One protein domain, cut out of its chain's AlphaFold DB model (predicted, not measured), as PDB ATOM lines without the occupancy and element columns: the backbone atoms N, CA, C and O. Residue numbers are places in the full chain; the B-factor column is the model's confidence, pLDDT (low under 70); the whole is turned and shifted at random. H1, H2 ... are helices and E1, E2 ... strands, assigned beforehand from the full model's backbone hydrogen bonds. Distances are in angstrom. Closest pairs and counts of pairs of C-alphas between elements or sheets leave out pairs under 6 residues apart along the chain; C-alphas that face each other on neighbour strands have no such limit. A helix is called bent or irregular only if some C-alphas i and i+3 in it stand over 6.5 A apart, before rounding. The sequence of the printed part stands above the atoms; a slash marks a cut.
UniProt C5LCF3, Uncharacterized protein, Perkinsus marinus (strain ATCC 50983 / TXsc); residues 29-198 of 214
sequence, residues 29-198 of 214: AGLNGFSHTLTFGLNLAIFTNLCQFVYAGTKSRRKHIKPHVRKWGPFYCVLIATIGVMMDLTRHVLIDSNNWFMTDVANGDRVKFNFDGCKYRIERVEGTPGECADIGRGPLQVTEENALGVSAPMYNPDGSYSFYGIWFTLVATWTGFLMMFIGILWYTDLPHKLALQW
ATOM      1  N   ALA A  29      92.707 126.888 163.187       57.53
ATOM      2  CA  ALA A  29      93.462 126.330 162.057       57.53
ATOM      3  C   ALA A  29      92.868 126.727 160.690       57.53
ATOM      4  O   ALA A  29      93.577 127.243 159.825       57.53
ATOM      5  N   GLY A  30      91.548 126.584 160.524       61.88
ATOM      6  CA  GLY A  30      90.861 126.979 159.290       61.88
ATOM      7  C   GLY A  30      90.871 128.494 159.041       61.88
ATOM      8  O   GLY A  30      90.978 128.930 157.895       61.88
ATOM      9  N   LEU A  31      90.812 129.306 160.106       69.62
ATOM     10  CA  LEU A  31      90.877 130.766 159.989       69.62
ATOM     11  C   LEU A  31      92.265 131.240 159.538       69.62
ATOM     12  O   LEU A  31      92.367 132.167 158.732       69.62
ATOM     13  N   ASN A  32      93.321 130.584 160.028       69.69
ATOM     14  CA  ASN A  32      94.701 130.928 159.700       69.69
ATOM     15  C   ASN A  32      94.972 130.734 158.201       69.69
ATOM     16  O   ASN A  32      95.350 131.697 157.530       69.69
ATOM     17  N   GLY A  33      94.657 129.561 157.635       74.44
ATOM     18  CA  GLY A  33      94.858 129.301 156.199       74.44
ATOM     19  C   GLY A  33      94.026 130.214 155.285       74.44
ATOM     20  O   GLY A  33      94.507 130.686 154.246       74.44
ATOM     21  N   PHE A  34      92.797 130.552 155.695       82.25
ATOM     22  CA  PHE A  34      91.974 131.520 154.967       82.25
ATOM     23  C   PHE A  34      92.595 132.924 154.972       82.25
ATOM     24  O   PHE A  34      92.660 133.573 153.926       82.25
ATOM     25  N   SER A  35      93.094 133.385 156.123       84.38
ATOM     26  CA  SER A  35      93.685 134.721 156.266       84.38
ATOM     27  C   SER A  35      94.943 134.910 155.404       84.38
ATOM     28  O   SER A  35      95.122 135.970 154.795       84.38
ATOM     29  N   HIS A  36      95.759 133.863 155.257       82.81
ATOM     30  CA  HIS A  36      96.952 133.868 154.408       82.81
ATOM     31  C   HIS A  36      96.584 133.919 152.921       82.81
ATOM     32  O   HIS A  36      97.120 134.737 152.171       82.81
ATOM     33  N   THR A  37      95.594 133.126 152.502       88.12
ATOM     34  CA  THR A  37      95.084 133.138 151.120       88.12
ATOM     35  C   THR A  37      94.448 134.484 150.759       88.12
ATOM     36  O   THR A  37      94.669 135.016 149.667       88.12
ATOM     37  N   LEU A  38      93.690 135.080 151.685       91.12
ATOM     38  CA  LEU A  38      93.091 136.402 151.505       91.12
ATOM     39  C   LEU A  38      94.169 137.485 151.361       91.12
ATOM     40  O   LEU A  38      94.117 138.297 150.436       91.12
ATOM     41  N   THR A  39      95.170 137.468 152.246       90.50
ATOM     42  CA  THR A  39      96.312 138.393 152.205       90.50
ATOM     43  C   THR A  39      97.092 138.251 150.899       90.50
ATOM     44  O   THR A  39      97.470 139.256 150.294       90.50
ATOM     45  N   PHE A  40      97.285 137.026 150.411       93.44
ATOM     46  CA  PHE A  40      97.894 136.767 149.109       93.44
ATOM     47  C   PHE A  40      97.097 137.401 147.962       93.44
ATOM     48  O   PHE A  40      97.667 138.133 147.151       93.44
ATOM     49  N   GLY A  41      95.779 137.178 147.917       94.50
ATOM     50  CA  GLY A  41      94.914 137.736 146.875       94.50
ATOM     51  C   GLY A  41      94.907 139.267 146.868       94.50
ATOM     52  O   GLY A  41      95.013 139.885 145.806       94.50
ATOM     53  N   LEU A  42      94.855 139.885 148.052       95.88
ATOM     54  CA  LEU A  42      94.912 141.339 148.201       95.88
ATOM     55  C   LEU A  42      96.247 141.911 147.701       95.88
ATOM     56  O   LEU A  42      96.252 142.859 146.915       95.88
ATOM     57  N   ASN A  43      97.374 141.317 148.105       95.25
ATOM     58  CA  ASN A  43      98.700 141.747 147.655       95.25
ATOM     59  C   ASN A  43      98.862 141.600 146.140       95.25
ATOM     60  O   ASN A  43      99.322 142.533 145.479       95.25
ATOM     61  N   LEU A  44      98.416 140.477 145.568       95.75
ATOM     62  CA  LEU A  44      98.458 140.255 144.125       95.75
ATOM     63  C   LEU A  44      97.679 141.338 143.370       95.75
ATOM     64  O   LEU A  44      98.179 141.881 142.383       95.75
ATOM     65  N   ALA A  45      96.478 141.683 143.842       97.62
ATOM     66  CA  ALA A  45      95.662 142.729 143.237       97.62
ATOM     67  C   ALA A  45      96.346 144.105 143.315       97.62
ATOM     68  O   ALA A  45      96.421 144.818 142.311       97.62
ATOM     69  N   ILE A  46      96.899 144.462 144.479       97.50
ATOM     70  CA  ILE A  46      97.603 145.736 144.687       97.50
ATOM     71  C   ILE A  46      98.831 145.836 143.776       97.50
ATOM     72  O   ILE A  46      98.972 146.823 143.050       97.50
ATOM     73  N   PHE A  47      99.700 144.822 143.760       96.88
ATOM     74  CA  PHE A  47     100.915 144.862 142.945       96.88
ATOM     75  C   PHE A  47     100.623 144.800 141.445       96.88
ATOM     76  O   PHE A  47     101.284 145.480 140.657       96.88
ATOM     77  N   THR A  48      99.590 144.062 141.030       97.00
ATOM     78  CA  THR A  48      99.154 144.046 139.626       97.00
ATOM     79  C   THR A  48      98.658 145.426 139.193       97.00
ATOM     80  O   THR A  48      99.086 145.931 138.153       97.00
ATOM     81  N   ASN A  49      97.829 146.083 140.011       98.12
ATOM     82  CA  ASN A  49      97.369 147.450 139.751       98.12
ATOM     83  C   ASN A  49      98.533 148.450 139.719       98.12
ATOM     84  O   ASN A  49      98.581 149.318 138.847       98.12
ATOM     85  N   LEU A  50      99.510 148.307 140.619       97.56
ATOM     86  CA  LEU A  50     100.718 149.131 140.623       97.56
ATOM     87  C   LEU A  50     101.528 148.953 139.329       97.56
ATOM     88  O   LEU A  50     101.916 149.945 138.707       97.56
ATOM     89  N   CYS A  51     101.737 147.713 138.879       98.12
ATOM     90  CA  CYS A  51     102.399 147.409 137.610       98.12
ATOM     91  C   CYS A  51     101.675 148.058 136.421       98.12
ATOM     92  O   CYS A  51     102.316 148.704 135.587       98.12
ATOM     93  N   GLN A  52     100.344 147.940 136.360       98.31
ATOM     94  CA  GLN A  52      99.525 148.565 135.317       98.31
ATOM     95  C   GLN A  52      99.640 150.095 135.340       98.31
ATOM     96  O   GLN A  52      99.829 150.719 134.291       98.31
ATOM     97  N   PHE A  53      99.590 150.702 136.527       98.00
ATOM     98  CA  PHE A  53      99.736 152.143 136.708       98.00
ATOM     99  C   PHE A  53     101.107 152.645 136.233       98.00
ATOM    100  O   PHE A  53     101.186 153.588 135.439       98.00
ATOM    101  N   VAL A  54     102.193 151.995 136.662       98.00
ATOM    102  CA  VAL A  54     103.562 152.352 136.258       98.00
ATOM    103  C   VAL A  54     103.756 152.142 134.757       98.00
ATOM    104  O   VAL A  54     104.368 152.989 134.100       98.00
ATOM    105  N   TYR A  55     103.198 151.074 134.184       98.31
ATOM    106  CA  TYR A  55     103.225 150.813 132.744       98.31
ATOM    107  C   TYR A  55     102.526 151.925 131.949       98.31
ATOM    108  O   TYR A  55     103.134 152.543 131.068       98.31
ATOM    109  N   ALA A  56     101.267 152.227 132.285       98.19
ATOM    110  CA  ALA A  56     100.474 153.250 131.608       98.19
ATOM    111  C   ALA A  56     101.118 154.637 131.735       98.19
ATOM    112  O   ALA A  56     101.244 155.377 130.753       98.19
ATOM    113  N   GLY A  57     101.609 154.971 132.929       97.25
ATOM    114  CA  GLY A  57     102.317 156.216 133.182       97.25
ATOM    115  C   GLY A  57     103.638 156.325 132.425       97.25
ATOM    116  O   GLY A  57     103.931 157.373 131.848       97.25
ATOM    117  N   THR A  58     104.411 155.239 132.351       96.81
ATOM    118  CA  THR A  58     105.665 155.180 131.584       96.81
ATOM    119  C   THR A  58     105.400 155.366 130.093       96.81
ATOM    120  O   THR A  58     106.059 156.183 129.442       96.81
ATOM    121  N   LYS A  59     104.381 154.683 129.557       97.25
ATOM    122  CA  LYS A  59     103.958 154.811 128.157       97.25
ATOM    123  C   LYS A  59     103.545 156.243 127.808       97.25
ATOM    124  O   LYS A  59     103.892 156.722 126.731       97.25
ATOM    125  N   SER A  60     102.837 156.931 128.704       97.31
ATOM    126  CA  SER A  60     102.332 158.287 128.461       97.31
ATOM    127  C   SER A  60     103.381 159.379 128.683       97.31
ATOM    128  O   SER A  60     103.529 160.251 127.830       97.31
ATOM    129  N   ARG A  61     104.136 159.329 129.789       96.12
ATOM    130  CA  ARG A  61     105.045 160.411 130.219       96.12
ATOM    131  C   ARG A  61     106.449 160.322 129.622       96.12
ATOM    132  O   ARG A  61     107.126 161.337 129.513       96.12
ATOM    133  N   ARG A  62     106.913 159.130 129.228       94.69
ATOM    134  CA  ARG A  62     108.309 158.894 128.797       94.69
ATOM    135  C   ARG A  62     108.439 158.566 127.309       94.69
ATOM    136  O   ARG A  62     109.352 157.848 126.908       94.69
ATOM    137  N   LYS A  63     107.538 159.077 126.460       95.50
ATOM    138  CA  LYS A  63     107.529 158.775 125.013       95.50
ATOM    139  C   LYS A  63     108.842 159.141 124.315       95.50
ATOM    140  O   LYS A  63     109.314 158.353 123.501       95.50
ATOM    141  N   HIS A  64     109.432 160.278 124.682       96.31
ATOM    142  CA  HIS A  64     110.608 160.859 124.025       96.31
ATOM    143  C   HIS A  64     111.955 160.389 124.592       96.31
ATOM    144  O   HIS A  64     112.999 160.697 124.025       96.31
ATOM    145  N   ILE A  65     111.957 159.640 125.699       94.31
ATOM    146  CA  ILE A  65     113.195 159.211 126.353       94.31
ATOM    147  C   ILE A  65     113.806 158.040 125.571       94.31
ATOM    148  O   ILE A  65     113.198 156.977 125.444       94.31
ATOM    149  N   LYS A  66     115.033 158.232 125.082       94.88
ATOM    150  CA  LYS A  66     115.929 157.186 124.562       94.88
ATOM    151  C   LYS A  66     117.123 157.083 125.531       94.88
ATOM    152  O   LYS A  66     117.535 158.126 126.038       94.88
ATOM    153  N   PRO A  67     117.688 155.898 125.839       95.56
ATOM    154  CA  PRO A  67     117.406 154.552 125.316       95.56
ATOM    155  C   PRO A  67     116.245 153.818 126.024       95.56
ATOM    156  O   PRO A  67     115.742 154.262 127.057       95.56
ATOM    157  N   HIS A  68     115.848 152.654 125.485       95.88
ATOM    158  CA  HIS A  68     114.721 151.836 125.967       95.88
ATOM    159  C   HIS A  68     114.810 151.487 127.462       95.88
ATOM    160  O   HIS A  68     113.813 151.592 128.172       95.88
ATOM    161  N   VAL A  69     116.006 151.152 127.957       96.06
ATOM    162  CA  VAL A  69     116.235 150.819 129.375       96.06
ATOM    163  C   VAL A  69     115.951 152.013 130.288       96.06
ATOM    164  O   VAL A  69     115.356 151.846 131.343       96.06
ATOM    165  N   ARG A  70     116.273 153.247 129.879       94.81
ATOM    166  CA  ARG A  70     115.960 154.449 130.675       94.81
ATOM    167  C   ARG A  70     114.470 154.797 130.638       94.81
ATOM    168  O   ARG A  70     113.930 155.358 131.594       94.81
ATOM    169  N   LYS A  71     113.805 154.463 129.530       96.12
ATOM    170  CA  LYS A  71     112.360 154.633 129.367       96.12
ATOM    171  C   LYS A  71     111.578 153.651 130.239       96.12
ATOM    172  O   LYS A  71     110.755 154.098 131.027       96.12
ATOM    173  N   TRP A  72     111.854 152.353 130.114       97.94
ATOM    174  CA  TRP A  72     111.084 151.270 130.743       97.94
ATOM    175  C   TRP A  72     111.698 150.702 132.022       97.94
ATOM    176  O   TRP A  72     111.049 149.911 132.696       97.94
ATOM    177  N   GLY A  73     112.903 151.133 132.395       97.25
ATOM    178  CA  GLY A  73     113.601 150.712 133.613       97.25
ATOM    179  C   GLY A  73     112.725 150.715 134.868       97.25
ATOM    180  O   GLY A  73     112.635 149.670 135.504       97.25
ATOM    181  N   PRO A  74     111.987 151.802 135.181       97.56
ATOM    182  CA  PRO A  74     111.115 151.822 136.354       97.56
ATOM    183  C   PRO A  74     110.045 150.726 136.332       97.56
ATOM    184  O   PRO A  74     109.773 150.110 137.357       97.56
ATOM    185  N   PHE A  75     109.461 150.457 135.160       98.00
ATOM    186  CA  PHE A  75     108.465 149.401 135.002       98.00
ATOM    187  C   PHE A  75     109.080 148.018 135.221       98.00
ATOM    188  O   PHE A  75     108.524 147.230 135.977       98.00
ATOM    189  N   TYR A  76     110.246 147.739 134.629       98.19
ATOM    190  CA  TYR A  76     110.930 146.462 134.839       98.19
ATOM    191  C   TYR A  76     111.338 146.253 136.297       98.19
ATOM    192  O   TYR A  76     111.168 145.151 136.812       98.19
ATOM    193  N   CYS A  77     111.802 147.302 136.984       97.88
ATOM    194  CA  CYS A  77     112.109 147.230 138.411       97.88
ATOM    195  C   CYS A  77     110.878 146.833 139.237       97.88
ATOM    196  O   CYS A  77     110.966 145.904 140.033       97.88
ATOM    197  N   VAL A  78     109.731 147.488 139.017       98.06
ATOM    198  CA  VAL A  78     108.486 147.187 139.747       98.06
ATOM    199  C   VAL A  78     107.936 145.801 139.390       98.06
ATOM    200  O   VAL A  78     107.455 145.093 140.272       98.06
ATOM    201  N   LEU A  79     108.043 145.378 138.127       98.06
ATOM    202  CA  LEU A  79     107.577 144.064 137.677       98.06
ATOM    203  C   LEU A  79     108.395 142.923 138.298       98.06
ATOM    204  O   LEU A  79     107.819 141.985 138.843       98.06
ATOM    205  N   ILE A  80     109.728 143.013 138.247       96.94
ATOM    206  CA  ILE A  80     110.619 142.009 138.848       96.94
ATOM    207  C   ILE A  80     110.432 141.983 140.367       96.94
ATOM    208  O   ILE A  80     110.314 140.907 140.946       96.94
ATOM    209  N   ALA A  81     110.322 143.155 140.999       97.25
ATOM    210  CA  ALA A  81     110.021 143.258 142.422       97.25
ATOM    211  C   ALA A  81     108.700 142.575 142.795       97.25
ATOM    212  O   ALA A  81     108.652 141.817 143.758       97.25
ATOM    213  N   THR A  82     107.648 142.805 142.004       97.06
ATOM    214  CA  THR A  82     106.336 142.172 142.199       97.06
ATOM    215  C   THR A  82     106.452 140.653 142.139       97.06
ATOM    216  O   THR A  82     105.932 139.974 143.015       97.06
ATOM    217  N   ILE A  83     107.164 140.111 141.147       95.62
ATOM    218  CA  ILE A  83     107.374 138.662 141.028       95.62
ATOM    219  C   ILE A  83     108.144 138.125 142.241       95.62
ATOM    220  O   ILE A  83     107.736 137.116 142.808       95.62
ATOM    221  N   GLY A  84     109.211 138.810 142.667       94.56
ATOM    222  CA  GLY A  84     110.009 138.416 143.831       94.56
ATOM    223  C   GLY A  84     109.194 138.371 145.126       94.56
ATOM    224  O   GLY A  84     109.194 137.355 145.811       94.56
ATOM    225  N   VAL A  85     108.430 139.428 145.418       94.31
ATOM    226  CA  VAL A  85     107.580 139.499 146.622       94.31
ATOM    227  C   VAL A  85     106.435 138.481 146.564       94.31
ATOM    228  O   VAL A  85     106.138 137.818 147.556       94.31
ATOM    229  N   MET A  86     105.797 138.306 145.401       94.88
ATOM    230  CA  MET A  86     104.701 137.342 145.255       94.88
ATOM    231  C   MET A  86     105.172 135.892 145.366       94.88
ATOM    232  O   MET A  86     104.393 135.041 145.789       94.88
ATOM    233  N   MET A  87     106.420 135.589 145.010       91.88
ATOM    234  CA  MET A  87     106.986 134.246 145.136       91.88
ATOM    235  C   MET A  87     107.064 133.790 146.599       91.88
ATOM    236  O   MET A  87     106.707 132.653 146.904       91.88
ATOM    237  N   ASP A  88     107.437 134.691 147.508       89.81
ATOM    238  CA  ASP A  88     107.489 134.423 148.949       89.81
ATOM    239  C   ASP A  88     106.087 134.243 149.555       89.81
ATOM    240  O   ASP A  88     105.808 133.266 150.250       89.81
ATOM    241  N   LEU A  89     105.134 135.106 149.185       91.25
ATOM    242  CA  LEU A  89     103.736 134.934 149.597       91.25
ATOM    243  C   LEU A  89     103.127 133.634 149.051       91.25
ATOM    244  O   LEU A  89     102.384 132.953 149.755       91.25
ATOM    245  N   THR A  90     103.458 133.263 147.809       89.62
ATOM    246  CA  THR A  90     103.016 131.993 147.209       89.62
ATOM    247  C   THR A  90     103.545 130.814 148.017       89.62
ATOM    248  O   THR A  90     102.800 129.872 148.273       89.62
ATOM    249  N   ARG A  91     104.805 130.871 148.465       83.94
ATOM    250  CA  ARG A  91     105.390 129.859 149.351       83.94
ATOM    251  C   ARG A  91     104.575 129.711 150.636       83.94
ATOM    252  O   ARG A  91     104.269 128.581 151.001       83.94
ATOM    253  N   HIS A  92     104.202 130.807 151.297       84.00
ATOM    254  CA  HIS A  92     103.384 130.739 152.514       84.00
ATOM    255  C   HIS A  92     102.036 130.054 152.260       84.00
ATOM    256  O   HIS A  92     101.711 129.081 152.932       84.00
ATOM    257  N   VAL A  93     101.317 130.466 151.212       87.62
ATOM    258  CA  VAL A  93     100.024 129.859 150.849       87.62
ATOM    259  C   VAL A  93     100.163 128.379 150.479       87.62
ATOM    260  O   VAL A  93      99.306 127.570 150.825       87.62
ATOM    261  N   LEU A  94     101.241 128.000 149.785       81.94
ATOM    262  CA  LEU A  94     101.496 126.601 149.436       81.94
ATOM    263  C   LEU A  94     101.719 125.739 150.682       81.94
ATOM    264  O   LEU A  94     101.175 124.637 150.742       81.94
ATOM    265  N   ILE A  95     102.465 126.244 151.667       77.06
ATOM    266  CA  ILE A  95     102.692 125.556 152.945       77.06
ATOM    267  C   ILE A  95     101.371 125.391 153.707       77.06
ATOM    268  O   ILE A  95     101.089 124.294 154.183       77.06
ATOM    269  N   ASP A  96     100.528 126.425 153.732       76.38
ATOM    270  CA  ASP A  96      99.246 126.394 154.449       76.38
ATOM    271  C   ASP A  96      98.181 125.517 153.772       76.38
ATOM    272  O   ASP A  96      97.204 125.110 154.397       76.38
ATOM    273  N   SER A  97      98.337 125.216 152.480       71.94
ATOM    274  CA  SER A  97      97.325 124.482 151.708       71.94
ATOM    275  C   SER A  97      97.234 122.981 152.024       71.94
ATOM    276  O   SER A  97      96.425 122.285 151.405       71.94
ATOM    277  N   ASN A  98      98.065 122.451 152.933       66.00
ATOM    278  CA  ASN A  98      98.168 121.019 153.273       66.00
ATOM    279  C   ASN A  98      98.284 120.093 152.037       66.00
ATOM    280  O   ASN A  98      97.972 118.901 152.090       66.00
ATOM    281  N   ASN A  99      98.698 120.630 150.884       66.44
ATOM    282  CA  ASN A  99      98.825 119.893 149.624       66.44
ATOM    283  C   ASN A  99     100.263 119.442 149.354       66.44
ATOM    284  O   ASN A  99     100.544 118.903 148.283       66.44
ATOM    285  N   TRP A 100     101.169 119.628 150.315       66.38
ATOM    286  CA  TRP A 100     102.527 119.132 150.184       66.38
ATOM    287  C   TRP A 100     102.542 117.605 150.322       66.38
ATOM    288  O   TRP A 100     102.043 117.032 151.295       66.38
ATOM    289  N   PHE A 101     103.115 116.942 149.321       66.31
ATOM    290  CA  PHE A 101     103.397 115.512 149.360       66.31
ATOM    291  C   PHE A 101     104.797 115.310 149.924       66.31
ATOM    292  O   PHE A 101     105.771 115.810 149.361       66.31
ATOM    293  N   MET A 102     104.901 114.586 151.026       62.06
ATOM    294  CA  MET A 102     106.185 114.148 151.551       62.06
ATOM    295  C   MET A 102     106.548 112.838 150.887       62.06
ATOM    296  O   MET A 102     105.695 111.966 150.750       62.06
ATOM    297  N   THR A 103     107.791 112.726 150.435       60.97
ATOM    298  CA  THR A 103     108.322 111.451 149.954       60.97
ATOM    299  C   THR A 103     109.126 110.847 151.091       60.97
ATOM    300  O   THR A 103     110.056 111.491 151.574       60.97
ATOM    301  N   ASP A 104     108.744 109.655 151.533       60.66
ATOM    302  CA  ASP A 104     109.531 108.876 152.480       60.66
ATOM    303  C   ASP A 104     110.877 108.531 151.827       60.66
ATOM    304  O   ASP A 104     110.923 107.979 150.728       60.66
ATOM    305  N   VAL A 105     111.979 108.897 152.479       56.12
ATOM    306  CA  VAL A 105     113.334 108.669 151.960       56.12
ATOM    307  C   VAL A 105     113.687 107.177 151.964       56.12
ATOM    308  O   VAL A 105     114.472 106.745 151.123       56.12
ATOM    309  N   ALA A 106     113.100 106.388 152.868       64.62
ATOM    310  CA  ALA A 106     113.361 104.955 152.966       64.62
ATOM    311  C   ALA A 106     112.597 104.158 151.898       64.62
ATOM    312  O   ALA A 106     113.167 103.281 151.251       64.62
ATOM    313  N   ASN A 107     111.321 104.493 151.691       74.19
ATOM    314  CA  ASN A 107     110.403 103.696 150.869       74.19
ATOM    315  C   ASN A 107     110.088 104.321 149.501       74.19
ATOM    316  O   ASN A 107     109.592 103.646 148.604       74.19
ATOM    317  N   GLY A 108     110.365 105.616 149.316       73.12
ATOM    318  CA  GLY A 108     109.978 106.368 148.119       73.12
ATOM    319  C   GLY A 108     108.483 106.703 148.041       73.12
ATOM    320  O   GLY A 108     108.033 107.276 147.044       73.12
ATOM    321  N   ASP A 109     107.707 106.376 149.076       75.25
ATOM    322  CA  ASP A 109     106.259 106.561 149.099       75.25
ATOM    323  C   ASP A 109     105.858 108.020 149.320       75.25
ATOM    324  O   ASP A 109     106.435 108.736 150.137       75.25
ATOM    325  N   ARG A 110     104.821 108.468 148.601       65.69
ATOM    326  CA  ARG A 110     104.274 109.825 148.721       65.69
ATOM    327  C   ARG A 110     103.109 109.858 149.701       65.69
ATOM    328  O   ARG A 110     101.986 109.500 149.348       65.69
ATOM    329  N   VAL A 111     103.346 110.365 150.901       66.38
ATOM    330  CA  VAL A 111     102.308 110.606 151.909       66.38
ATOM    331  C   VAL A 111     101.872 112.069 151.890       66.38
ATOM    332  O   VAL A 111     102.688 112.991 151.887       66.38
ATOM    333  N   LYS A 112     100.555 112.305 151.842       60.59
ATOM    334  CA  LYS A 112      99.992 113.656 151.921       60.59
ATOM    335  C   LYS A 112     100.101 114.152 153.360       60.59
ATOM    336  O   LYS A 112      99.585 113.500 154.268       60.59
ATOM    337  N   PHE A 113     100.755 115.289 153.572       58.81
ATOM    338  CA  PHE A 113     100.906 115.828 154.916       58.81
ATOM    339  C   PHE A 113      99.599 116.472 155.380       58.81
ATOM    340  O   PHE A 113      99.087 117.388 154.739       58.81
ATOM    341  N   ASN A 114      99.035 115.973 156.479       56.22
ATOM    342  CA  ASN A 114      97.799 116.493 157.047       56.22
ATOM    343  C   ASN A 114      98.080 117.145 158.404       56.22
ATOM    344  O   ASN A 114      98.128 116.446 159.410       56.22
ATOM    345  N   PHE A 115      98.236 118.471 158.425       53.09
ATOM    346  CA  PHE A 115      98.504 119.228 159.653       53.09
ATOM    347  C   PHE A 115      97.368 119.124 160.688       53.09
ATOM    348  O   PHE A 115      97.624 119.257 161.882       53.09
ATOM    349  N   ASP A 116      96.135 118.826 160.259       48.34
ATOM    350  CA  ASP A 116      94.988 118.646 161.160       48.34
ATOM    351  C   ASP A 116      94.975 117.257 161.822       48.34
ATOM    352  O   ASP A 116      94.278 117.016 162.811       48.34
ATOM    353  N   GLY A 117      95.745 116.314 161.277       46.25
ATOM    354  CA  GLY A 117      95.888 114.971 161.808       46.25
ATOM    355  C   GLY A 117      97.230 114.810 162.501       46.25
ATOM    356  O   GLY A 117      98.180 114.367 161.874       46.25
ATOM    357  N   CYS A 118      97.306 115.013 163.820       41.31
ATOM    358  CA  CYS A 118      98.479 114.630 164.628       41.31
ATOM    359  C   CYS A 118      98.713 113.096 164.708       41.31
ATOM    360  O   CYS A 118      99.208 112.577 165.709       41.31
ATOM    361  N   LYS A 119      98.291 112.335 163.694       42.94
ATOM    362  CA  LYS A 119      98.461 110.890 163.557       42.94
ATOM    363  C   LYS A 119      99.274 110.611 162.300       42.94
ATOM    364  O   LYS A 119      98.749 110.112 161.308       42.94
ATOM    365  N   TYR A 120     100.566 110.889 162.368       46.75
ATOM    366  CA  TYR A 120     101.517 110.265 161.458       46.75
ATOM    367  C   TYR A 120     101.910 108.930 162.086       46.75
ATOM    368  O   TYR A 120     102.374 108.879 163.225       46.75
ATOM    369  N   ARG A 121     101.631 107.827 161.390       42.72
ATOM    370  CA  ARG A 121     102.076 106.500 161.818       42.72
ATOM    371  C   ARG A 121     103.493 106.326 161.281       42.72
ATOM    372  O   ARG A 121     103.664 105.838 160.175       42.72
ATOM    373  N   ILE A 122     104.476 106.812 162.031       49.34
ATOM    374  CA  ILE A 122     105.886 106.559 161.731       49.34
ATOM    375  C   ILE A 122     106.132 105.086 162.084       49.34
ATOM    376  O   ILE A 122     105.816 104.667 163.202       49.34
ATOM    377  N   GLU A 123     106.599 104.272 161.135       43.44
ATOM    378  CA  GLU A 123     107.098 102.939 161.477       43.44
ATOM    379  C   GLU A 123     108.276 103.112 162.440       43.44
ATOM    380  O   GLU A 123     109.150 103.947 162.215       43.44
ATOM    381  N   ARG A 124     108.258 102.383 163.562       44.81
ATOM    382  CA  ARG A 124     109.336 102.439 164.556       44.81
ATOM    383  C   ARG A 124     110.659 102.136 163.862       44.81
ATOM    384  O   ARG A 124     110.894 100.996 163.475       44.81
ATOM    385  N   VAL A 125     111.534 103.128 163.783       45.34
ATOM    386  CA  VAL A 125     112.955 102.883 163.561       45.34
ATOM    387  C   VAL A 125     113.517 102.461 164.919       45.34
ATOM    388  O   VAL A 125     113.388 103.200 165.894       45.34
ATOM    389  N   GLU A 126     114.057 101.247 165.026       45.12
ATOM    390  CA  GLU A 126     114.721 100.786 166.251       45.12
ATOM    391  C   GLU A 126     116.001 101.610 166.470       45.12
ATOM    392  O   GLU A 126     117.062 101.316 165.925       45.12
ATOM    393  N   GLY A 127     115.877 102.696 167.234       43.75
ATOM    394  CA  GLY A 127     117.003 103.502 167.692       43.75
ATOM    395  C   GLY A 127     117.793 102.790 168.791       43.75
ATOM    396  O   GLY A 127     117.232 102.086 169.632       43.75
ATOM    397  N   THR A 128     119.111 102.985 168.793       41.66
ATOM    398  CA  THR A 128     119.983 102.559 169.893       41.66
ATOM    399  C   THR A 128     119.700 103.419 171.135       41.66
ATOM    400  O   THR A 128     119.514 104.629 170.998       41.66
ATOM    401  N   PRO A 129     119.650 102.847 172.353       35.97
ATOM    402  CA  PRO A 129     119.337 103.611 173.563       35.97
ATOM    403  C   PRO A 129     120.429 104.660 173.837       35.97
ATOM    404  O   PRO A 129     121.552 104.291 174.183       35.97
ATOM    405  N   GLY A 130     120.112 105.951 173.679       40.88
ATOM    406  CA  GLY A 130     121.048 107.052 173.949       40.88
ATOM    407  C   GLY A 130     120.557 108.463 173.593       40.88
ATOM    408  O   GLY A 130     120.765 109.370 174.387       40.88
ATOM    409  N   GLU A 131     119.854 108.650 172.474       43.03
ATOM    410  CA  GLU A 131     119.252 109.920 172.000       43.03
ATOM    411  C   GLU A 131     118.075 109.520 171.071       43.03
ATOM    412  O   GLU A 131     118.295 108.718 170.173       43.03
ATOM    413  N   CYS A 132     116.792 109.884 171.185       34.12
ATOM    414  CA  CYS A 132     116.012 110.799 172.021       34.12
ATOM    415  C   CYS A 132     114.929 110.051 172.833       34.12
ATOM    416  O   CYS A 132     114.587 108.898 172.560       34.12
ATOM    417  N   ALA A 133     114.377 110.735 173.840       37.38
ATOM    418  CA  ALA A 133     113.419 110.194 174.797       37.38
ATOM    419  C   ALA A 133     112.022 109.943 174.204       37.38
ATOM    420  O   ALA A 133     111.383 110.811 173.612       37.38
ATOM    421  N   ASP A 134     111.538 108.740 174.475       38.59
ATOM    422  CA  ASP A 134     110.175 108.266 174.287       38.59
ATOM    423  C   ASP A 134     109.187 109.181 175.050       38.59
ATOM    424  O   ASP A 134     109.205 109.226 176.283       38.59
ATOM    425  N   ILE A 135     108.308 109.911 174.348       39.91
ATOM    426  CA  ILE A 135     107.155 110.575 174.979       39.91
ATOM    427  C   ILE A 135     105.884 109.831 174.580       39.91
ATOM    428  O   ILE A 135     105.356 109.948 173.472       39.91
ATOM    429  N   GLY A 136     105.397 109.026 175.519       39.97
ATOM    430  CA  GLY A 136     104.184 108.241 175.382       39.97
ATOM    431  C   GLY A 136     102.904 109.084 175.321       39.97
ATOM    432  O   GLY A 136     102.690 109.998 176.106       39.97
ATOM    433  N   ARG A 137     102.012 108.650 174.423       44.16
ATOM    434  CA  ARG A 137     100.546 108.836 174.399       44.16
ATOM    435  C   ARG A 137     100.015 110.273 174.519       44.16
ATOM    436  O   ARG A 137      99.470 110.689 175.532       44.16
ATOM    437  N   GLY A 138      99.981 110.919 173.365       37.81
ATOM    438  CA  GLY A 138      99.123 112.040 172.983       37.81
ATOM    439  C   GLY A 138      99.305 112.272 171.478       37.81
ATOM    440  O   GLY A 138     100.196 111.644 170.903       37.81
ATOM    441  N   PRO A 139      98.488 113.099 170.795       35.09
ATOM    442  CA  PRO A 139      98.876 113.606 169.478       35.09
ATOM    443  C   PRO A 139     100.309 114.139 169.593       35.09
ATOM    444  O   PRO A 139     100.548 115.013 170.426       35.09
ATOM    445  N   LEU A 140     101.259 113.545 168.857       37.91
ATOM    446  CA  LEU A 140     102.659 113.956 168.926       37.91
ATOM    447  C   LEU A 140     102.689 115.455 168.636       37.91
ATOM    448  O   LEU A 140     102.294 115.882 167.549       37.91
ATOM    449  N   GLN A 141     103.125 116.251 169.612       37.66
ATOM    450  CA  GLN A 141     103.610 117.575 169.275       37.66
ATOM    451  C   GLN A 141     104.773 117.331 168.325       37.66
ATOM    452  O   GLN A 141     105.703 116.595 168.657       37.66
ATOM    453  N   VAL A 142     104.672 117.876 167.116       41.88
ATOM    454  CA  VAL A 142     105.789 117.908 166.182       41.88
ATOM    455  C   VAL A 142     106.806 118.867 166.797       41.88
ATOM    456  O   VAL A 142     106.801 120.061 166.528       41.88
ATOM    457  N   THR A 143     107.597 118.363 167.737       43.84
ATOM    458  CA  THR A 143     108.851 118.984 168.141       43.84
ATOM    459  C   THR A 143     109.824 118.806 166.976       43.84
ATOM    460  O   THR A 143     109.742 117.804 166.261       43.84
ATOM    461  N   GLU A 144     110.714 119.776 166.746       43.25
ATOM    462  CA  GLU A 144     111.684 119.760 165.630       43.25
ATOM    463  C   GLU A 144     112.455 118.427 165.533       43.25
ATOM    464  O   GLU A 144     112.773 117.970 164.439       43.25
ATOM    465  N   GLU A 145     112.637 117.738 166.659       38.75
ATOM    466  CA  GLU A 145     113.303 116.437 166.769       38.75
ATOM    467  C   GLU A 145     112.549 115.270 166.094       38.75
ATOM    468  O   GLU A 145     113.177 114.321 165.643       38.75
ATOM    469  N   ASN A 146     111.219 115.323 165.956       41.91
ATOM    470  CA  ASN A 146     110.424 114.247 165.333       41.91
ATOM    471  C   ASN A 146     110.079 114.512 163.854       41.91
ATOM    472  O   ASN A 146     109.404 113.699 163.219       41.91
ATOM    473  N   ALA A 147     110.541 115.631 163.287       45.72
ATOM    474  CA  ALA A 147     110.472 115.917 161.851       45.72
ATOM    475  C   ALA A 147     111.679 115.347 161.067       45.72
ATOM    476  O   ALA A 147     111.767 115.521 159.846       45.72
ATOM    477  N   LEU A 148     112.589 114.646 161.757       42.41
ATOM    478  CA  LEU A 148     113.742 113.939 161.197       42.41
ATOM    479  C   LEU A 148     113.281 112.836 160.227       42.41
ATOM    480  O   LEU A 148     112.970 111.718 160.622       42.41
ATOM    481  N   GLY A 149     113.211 113.162 158.939       44.38
ATOM    482  CA  GLY A 149     112.832 112.228 157.868       44.38
ATOM    483  C   GLY A 149     112.011 112.879 156.759       44.38
ATOM    484  O   GLY A 149     111.917 112.358 155.649       44.38
ATOM    485  N   VAL A 150     111.466 114.062 157.028       50.19
ATOM    486  CA  VAL A 150     110.737 114.844 156.042       50.19
ATOM    487  C   VAL A 150     111.682 115.828 155.367       50.19
ATOM    488  O   VAL A 150     112.047 116.857 155.931       50.19
ATOM    489  N   SER A 151     112.030 115.556 154.111       55.06
ATOM    490  CA  SER A 151     112.720 116.539 153.275       55.06
ATOM    491  C   SER A 151     111.717 117.567 152.749       55.06
ATOM    492  O   SER A 151     111.108 117.400 151.691       55.06
ATOM    493  N   ALA A 152     111.518 118.645 153.505       65.50
ATOM    494  CA  ALA A 152     111.021 119.878 152.919       65.50
ATOM    495  C   ALA A 152     112.229 120.557 152.254       65.50
ATOM    496  O   ALA A 152     113.153 120.923 152.970       65.50
ATOM    497  N   PRO A 153     112.256 120.807 150.930       70.25
ATOM    498  CA  PRO A 153     113.424 121.377 150.230       70.25
ATOM    499  C   PRO A 153     113.875 122.758 150.747       70.25
ATOM    500  O   PRO A 153     114.864 123.326 150.286       70.25
ATOM    501  N   MET A 154     113.136 123.314 151.697       76.00
ATOM    502  CA  MET A 154     113.262 124.639 152.270       76.00
ATOM    503  C   MET A 154     113.864 124.656 153.678       76.00
ATOM    504  O   MET A 154     114.363 125.698 154.100       76.00
ATOM    505  N   TYR A 155     113.817 123.528 154.384       78.88
ATOM    506  CA  TYR A 155     114.403 123.363 155.706       78.88
ATOM    507  C   TYR A 155     115.408 122.222 155.650       78.88
ATOM    508  O   TYR A 155     115.192 121.207 154.989       78.88
ATOM    509  N   ASN A 156     116.533 122.415 156.311       78.69
ATOM    510  CA  ASN A 156     117.465 121.340 156.569       78.69
ATOM    511  C   ASN A 156     116.881 120.418 157.663       78.69
ATOM    512  O   ASN A 156     115.965 120.824 158.386       78.69
ATOM    513  N   PRO A 157     117.400 119.186 157.817       70.94
ATOM    514  CA  PRO A 157     116.945 118.259 158.857       70.94
ATOM    515  C   PRO A 157     117.095 118.786 160.294       70.94
ATOM    516  O   PRO A 157     116.441 118.275 161.193       70.94
ATOM    517  N   ASP A 158     117.945 119.793 160.507       72.38
ATOM    518  CA  ASP A 158     118.181 120.465 161.790       72.38
ATOM    519  C   ASP A 158     117.197 121.621 162.068       72.38
ATOM    520  O   ASP A 158     117.380 122.365 163.026       72.38
ATOM    521  N   GLY A 159     116.191 121.825 161.207       70.12
ATOM    522  CA  GLY A 159     115.228 122.927 161.307       70.12
ATOM    523  C   GLY A 159     115.734 124.268 160.759       70.12
ATOM    524  O   GLY A 159     114.945 125.197 160.572       70.12
ATOM    525  N   SER A 160     117.022 124.387 160.418       80.81
ATOM    526  CA  SER A 160     117.560 125.603 159.803       80.81
ATOM    527  C   SER A 160     117.034 125.790 158.375       80.81
ATOM    528  O   SER A 160     116.607 124.843 157.708       80.81
ATOM    529  N   TYR A 161     117.045 127.023 157.860       80.94
ATOM    530  CA  TYR A 161     116.671 127.252 156.464       80.94
ATOM    531  C   TYR A 161     117.678 126.584 155.528       80.94
ATOM    532  O   TYR A 161     118.884 126.821 155.612       80.94
ATOM    533  N   SER A 162     117.167 125.811 154.571       86.81
ATOM    534  CA  SER A 162     117.987 125.312 153.476       86.81
ATOM    535  C   SER A 162     118.542 126.479 152.661       86.81
ATOM    536  O   SER A 162     118.041 127.609 152.715       86.81
ATOM    537  N   PHE A 163     119.550 126.201 151.837       88.31
ATOM    538  CA  PHE A 163     120.074 127.183 150.891       88.31
ATOM    539  C   PHE A 163     118.950 127.827 150.056       88.31
ATOM    540  O   PHE A 163     118.893 129.050 149.934       88.31
ATOM    541  N   TYR A 164     118.003 127.027 149.552       86.06
ATOM    542  CA  TYR A 164     116.831 127.534 148.834       86.06
ATOM    543  C   TYR A 164     115.924 128.369 149.733       86.06
ATOM    544  O   TYR A 164     115.459 129.425 149.312       86.06
ATOM    545  N   GLY A 165     115.707 127.921 150.974       85.50
ATOM    546  CA  GLY A 165     114.959 128.659 151.984       85.50
ATOM    547  C   GLY A 165     115.478 130.086 152.118       85.50
ATOM    548  O   GLY A 165     114.720 131.014 151.857       85.50
ATOM    549  N   ILE A 166     116.769 130.251 152.415       90.06
ATOM    550  CA  ILE A 166     117.434 131.554 152.588       90.06
ATOM    551  C   ILE A 166     117.322 132.423 151.330       90.06
ATOM    552  O   ILE A 166     116.992 133.608 151.420       90.06
ATOM    553  N   TRP A 167     117.584 131.854 150.151       90.00
ATOM    554  CA  TRP A 167     117.529 132.608 148.898       90.00
ATOM    555  C   TRP A 167     116.125 133.119 148.578       90.00
ATOM    556  O   TRP A 167     115.981 134.273 148.171       90.00
ATOM    557  N   PHE A 168     115.090 132.304 148.785       85.31
ATOM    558  CA  PHE A 168     113.717 132.719 148.511       85.31
ATOM    559  C   PHE A 168     113.161 133.668 149.580       85.31
ATOM    560  O   PHE A 168     112.599 134.689 149.203       85.31
ATOM    561  N   THR A 169     113.337 133.409 150.885       85.69
ATOM    562  CA  THR A 169     112.762 134.307 151.912       85.69
ATOM    563  C   THR A 169     113.560 135.570 152.123       85.69
ATOM    564  O   THR A 169     112.986 136.643 152.265       85.69
ATOM    565  N   LEU A 170     114.883 135.472 152.234       88.44
ATOM    566  CA  LEU A 170     115.671 136.646 152.582       88.44
ATOM    567  C   LEU A 170     116.047 137.397 151.320       88.44
ATOM    568  O   LEU A 170     115.727 138.574 151.172       88.44
ATOM    569  N   VAL A 171     116.696 136.728 150.372       91.75
ATOM    570  CA  VAL A 171     117.225 137.460 149.225       91.75
ATOM    571  C   VAL A 171     116.097 137.938 148.317       91.75
ATOM    572  O   VAL A 171     116.023 139.138 148.058       91.75
ATOM    573  N   ALA A 172     115.188 137.071 147.865       90.75
ATOM    574  CA  ALA A 172     114.154 137.476 146.908       90.75
ATOM    575  C   ALA A 172     113.182 138.522 147.482       90.75
ATOM    576  O   ALA A 172     112.874 139.502 146.800       90.75
ATOM    577  N   THR A 173     112.766 138.388 148.745       92.00
ATOM    578  CA  THR A 173     111.835 139.335 149.376       92.00
ATOM    579  C   THR A 173     112.480 140.697 149.615       92.00
ATOM    580  O   THR A 173     111.949 141.717 149.169       92.00
ATOM    581  N   TRP A 174     113.655 140.751 150.254       94.56
ATOM    582  CA  TRP A 174     114.314 142.030 150.540       94.56
ATOM    583  C   TRP A 174     114.800 142.727 149.268       94.56
ATOM    584  O   TRP A 174     114.624 143.940 149.126       94.56
ATOM    585  N   THR A 175     115.354 141.980 148.307       95.31
ATOM    586  CA  THR A 175     115.728 142.561 147.006       95.31
ATOM    587  C   THR A 175     114.503 143.019 146.222       95.31
ATOM    588  O   THR A 175     114.551 144.088 145.615       95.31
ATOM    589  N   GLY A 176     113.386 142.289 146.300       95.62
ATOM    590  CA  GLY A 176     112.104 142.688 145.729       95.62
ATOM    591  C   GLY A 176     111.614 144.018 146.298       95.62
ATOM    592  O   GLY A 176     111.358 144.952 145.540       95.62
ATOM    593  N   PHE A 177     111.576 144.166 147.625       95.69
ATOM    594  CA  PHE A 177     111.206 145.433 148.261       95.69
ATOM    595  C   PHE A 177     112.129 146.585 147.848       95.69
ATOM    596  O   PHE A 177     111.643 147.640 147.434       95.69
ATOM    597  N   LEU A 178     113.451 146.386 147.883       97.38
ATOM    598  CA  LEU A 178     114.416 147.405 147.459       97.38
ATOM    599  C   LEU A 178     114.220 147.803 145.989       97.38
ATOM    600  O   LEU A 178     114.171 148.995 145.675       97.38
ATOM    601  N   MET A 179     114.045 146.833 145.085       97.06
ATOM    602  CA  MET A 179     113.766 147.099 143.671       97.06
ATOM    603  C   MET A 179     112.438 147.828 143.469       97.06
ATOM    604  O   MET A 179     112.357 148.691 142.593       97.06
ATOM    605  N   MET A 180     111.419 147.540 144.281       97.75
ATOM    606  CA  MET A 180     110.146 148.257 144.238       97.75
ATOM    607  C   MET A 180     110.336 149.731 144.603       97.75
ATOM    608  O   MET A 180     109.899 150.603 143.850       97.75
ATOM    609  N   PHE A 181     111.043 150.027 145.700       97.38
ATOM    610  CA  PHE A 181     111.351 151.405 146.094       97.38
ATOM    611  C   PHE A 181     112.158 152.134 145.020       97.38
ATOM    612  O   PHE A 181     111.784 153.235 144.613       97.38
ATOM    613  N   ILE A 182     113.215 151.507 144.496       97.56
ATOM    614  CA  ILE A 182     114.026 152.074 143.409       97.56
ATOM    615  C   ILE A 182     113.157 152.340 142.174       97.56
ATOM    616  O   ILE A 182     113.232 153.421 141.590       97.56
ATOM    617  N   GLY A 183     112.289 151.399 141.801       97.50
ATOM    618  CA  GLY A 183     111.363 151.536 140.680       97.50
ATOM    619  C   GLY A 183     110.395 152.709 140.850       97.50
ATOM    620  O   GLY A 183     110.224 153.498 139.921       97.50
ATOM    621  N   ILE A 184     109.815 152.886 142.041       97.31
ATOM    622  CA  ILE A 184     108.888 153.988 142.351       97.31
ATOM    623  C   ILE A 184     109.613 155.341 142.374       97.31
ATOM    624  O   ILE A 184     109.140 156.309 141.764       97.31
ATOM    625  N   LEU A 185     110.772 155.428 143.031       97.44
ATOM    626  CA  LEU A 185     111.591 156.646 143.084       97.44
ATOM    627  C   LEU A 185     112.049 157.064 141.688       97.44
ATOM    628  O   LEU A 185     111.972 158.239 141.317       97.44
ATOM    629  N   TRP A 186     112.464 156.088 140.881       97.06
ATOM    630  CA  TRP A 186     112.836 156.329 139.499       97.06
ATOM    631  C   TRP A 186     111.624 156.754 138.671       97.06
ATOM    632  O   TRP A 186     111.726 157.707 137.901       97.06
ATOM    633  N   TYR A 187     110.464 156.110 138.828       97.12
ATOM    634  CA  TYR A 187     109.238 156.453 138.103       97.12
ATOM    635  C   TYR A 187     108.780 157.896 138.375       97.12
ATOM    636  O   TYR A 187     108.458 158.625 137.430       97.12
ATOM    637  N   THR A 188     108.809 158.319 139.640       96.62
ATOM    638  CA  THR A 188     108.372 159.649 140.109       96.62
ATOM    639  C   THR A 188     109.374 160.776 139.847       96.62
ATOM    640  O   THR A 188     109.025 161.951 140.024       96.62
ATOM    641  N   ASP A 189     110.581 160.419 139.394       95.56
ATOM    642  CA  ASP A 189     111.727 161.318 139.224       95.56
ATOM    643  C   ASP A 189     112.075 162.058 140.531       95.56
ATOM    644  O   ASP A 189     112.461 163.230 140.544       95.56
ATOM    645  N   LEU A 190     111.877 161.369 141.664       96.38
ATOM    646  CA  LEU A 190     112.045 161.934 143.001       96.38
ATOM    647  C   LEU A 190     113.482 162.404 143.275       96.38
ATOM    648  O   LEU A 190     113.626 163.514 143.785       96.38
ATOM    649  N   PRO A 191     114.547 161.658 142.900       94.50
ATOM    650  CA  PRO A 191     115.920 162.102 143.147       94.50
ATOM    651  C   PRO A 191     116.239 163.446 142.486       94.50
ATOM    652  O   PRO A 191     116.892 164.294 143.089       94.50
ATOM    653  N   HIS A 192     115.733 163.674 141.269       95.19
ATOM    654  CA  HIS A 192     115.935 164.935 140.559       95.19
ATOM    655  C   HIS A 192     115.202 166.092 141.251       95.19
ATOM    656  O   HIS A 192     115.782 167.153 141.473       95.19
ATOM    657  N   LYS A 193     113.949 165.876 141.669       95.94
ATOM    658  CA  LYS A 193     113.169 166.882 142.408       95.94
ATOM    659  C   LYS A 193     113.795 167.230 143.757       95.94
ATOM    660  O   LYS A 193     113.903 168.409 144.081       95.94
ATOM    661  N   LEU A 194     114.256 166.224 144.501       96.56
ATOM    662  CA  LEU A 194     114.964 166.425 145.765       96.56
ATOM    663  C   LEU A 194     116.259 167.212 145.561       96.56
ATOM    664  O   LEU A 194     116.534 168.128 146.328       96.56
ATOM    665  N   ALA A 195     117.025 166.918 144.506       95.94
ATOM    666  CA  ALA A 195     118.242 167.666 144.197       95.94
ATOM    667  C   ALA A 195     117.954 169.144 143.880       95.94
ATOM    668  O   ALA A 195     118.708 170.020 144.305       95.94
ATOM    669  N   LEU A 196     116.862 169.441 143.167       95.00
ATOM    670  CA  LEU A 196     116.439 170.819 142.895       95.00
ATOM    671  C   LEU A 196     116.022 171.553 144.175       95.00
ATOM    672  O   LEU A 196     116.489 172.665 144.412       95.00
ATOM    673  N   GLN A 197     115.206 170.924 145.024       95.94
ATOM    674  CA  GLN A 197     114.791 171.511 146.304       95.94
ATOM    675  C   GLN A 197     115.975 171.713 147.253       95.94
ATOM    676  O   GLN A 197     116.092 172.758 147.886       95.94
ATOM    677  N   TRP A 198     116.903 170.758 147.305       95.88
ATOM    678  CA  TRP A 198     118.119 170.881 148.104       95.88
ATOM    679  C   TRP A 198     118.959 172.087 147.671       95.88
ATOM    680  O   TRP A 198     119.431 172.855 148.507       95.88
TER     681      TRP A 198
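This is residues 29 to 198 of the 214 residues of an uncharacterized protein of Perkinsus marinus (strain ATCC 50983 / TXsc) (UniProt C5LCF3). Three long helices, H1, H2 and H4, make an elongated up-and-down bundle in which H2 lies between the other two. At one end is a loose head of loops with the small strand hairpin E1-E2 and the short H3; at the opposite end H5 sticks out after H4. The printed part has 170 residues with five named helices and two named strands, in the order H1, H2, E1, E2, H3, H4, H5; the sheet, in the order E1 - E2, is antiparallel, and the class is mostly helix. The whole is a rod, spanning 74 by 32 by 31 A, and only just extended, close to loose, with a radius of gyration of the C-alphas of 23.4 A.

H1, residues 29 to 61, and H2, residues 68 to 96, form a helical hairpin and touch, closest at the C-alphas of Gly 33 and Asp 96, 5.5 A apart; they run opposite ways at a shallow tilt of 7 degrees. H2 touches H4, residues 163 to 188, closest at the C-alphas of Ala 81 and Gly 176, 3.9 A apart; they run opposite ways at a tilt of 38 degrees, only just steep. H1 and H4 are close but not clearly touching, with the closest C-alphas, those of Val 54 and Tyr 187, 7.2 A apart. E1, residues 101 to 103, and E2, residues 110 to 112, form an antiparallel hairpin, with N 102 and O 111 2.9 A apart and N 111 and O 102 2.8 A apart, both within hydrogen-bond range. H3, residues 144 to 147, touches no helix. H5, residues 190 to 198, stands free; H4 and H5 are close but not clearly touching, with the closest C-alphas, those of Leu 185 and Pro 191, 7.0 A apart. In H1 and H5 every O i to N i+4 pair is within hydrogen-bond range, in H2 22 of 25 and in H4 20 of 22; H3 is too short for such a pair.

H1 begins at C-alpha 29 (93.462, 126.330, 162.057) and is 48.1 A long. H2, 41.2 A long, is irregular: C-alphas 71 and 74 are 7.6 A apart, and it has a kink of 43 degrees near residue 75. H4 is 36.2 A long and begins at C-alpha 163 (120.074, 127.183, 150.891). H5, 12.0 A long, ends at C-alpha 198 (118.119, 170.881, 148.104).

The two C-alphas farthest apart, those of His 64 and Pro 129, are 76.2 A apart. The printed part has no cut. The links E2 to H3, 31 residues, and H3 to H4, 15 residues, are long. Residues 64 to 69 and 123 to 131 stand free too. The mean pLDDT of the printed part is 77.7; residues 29 to 32, 98 to 106 and 110 to 152 are under 70.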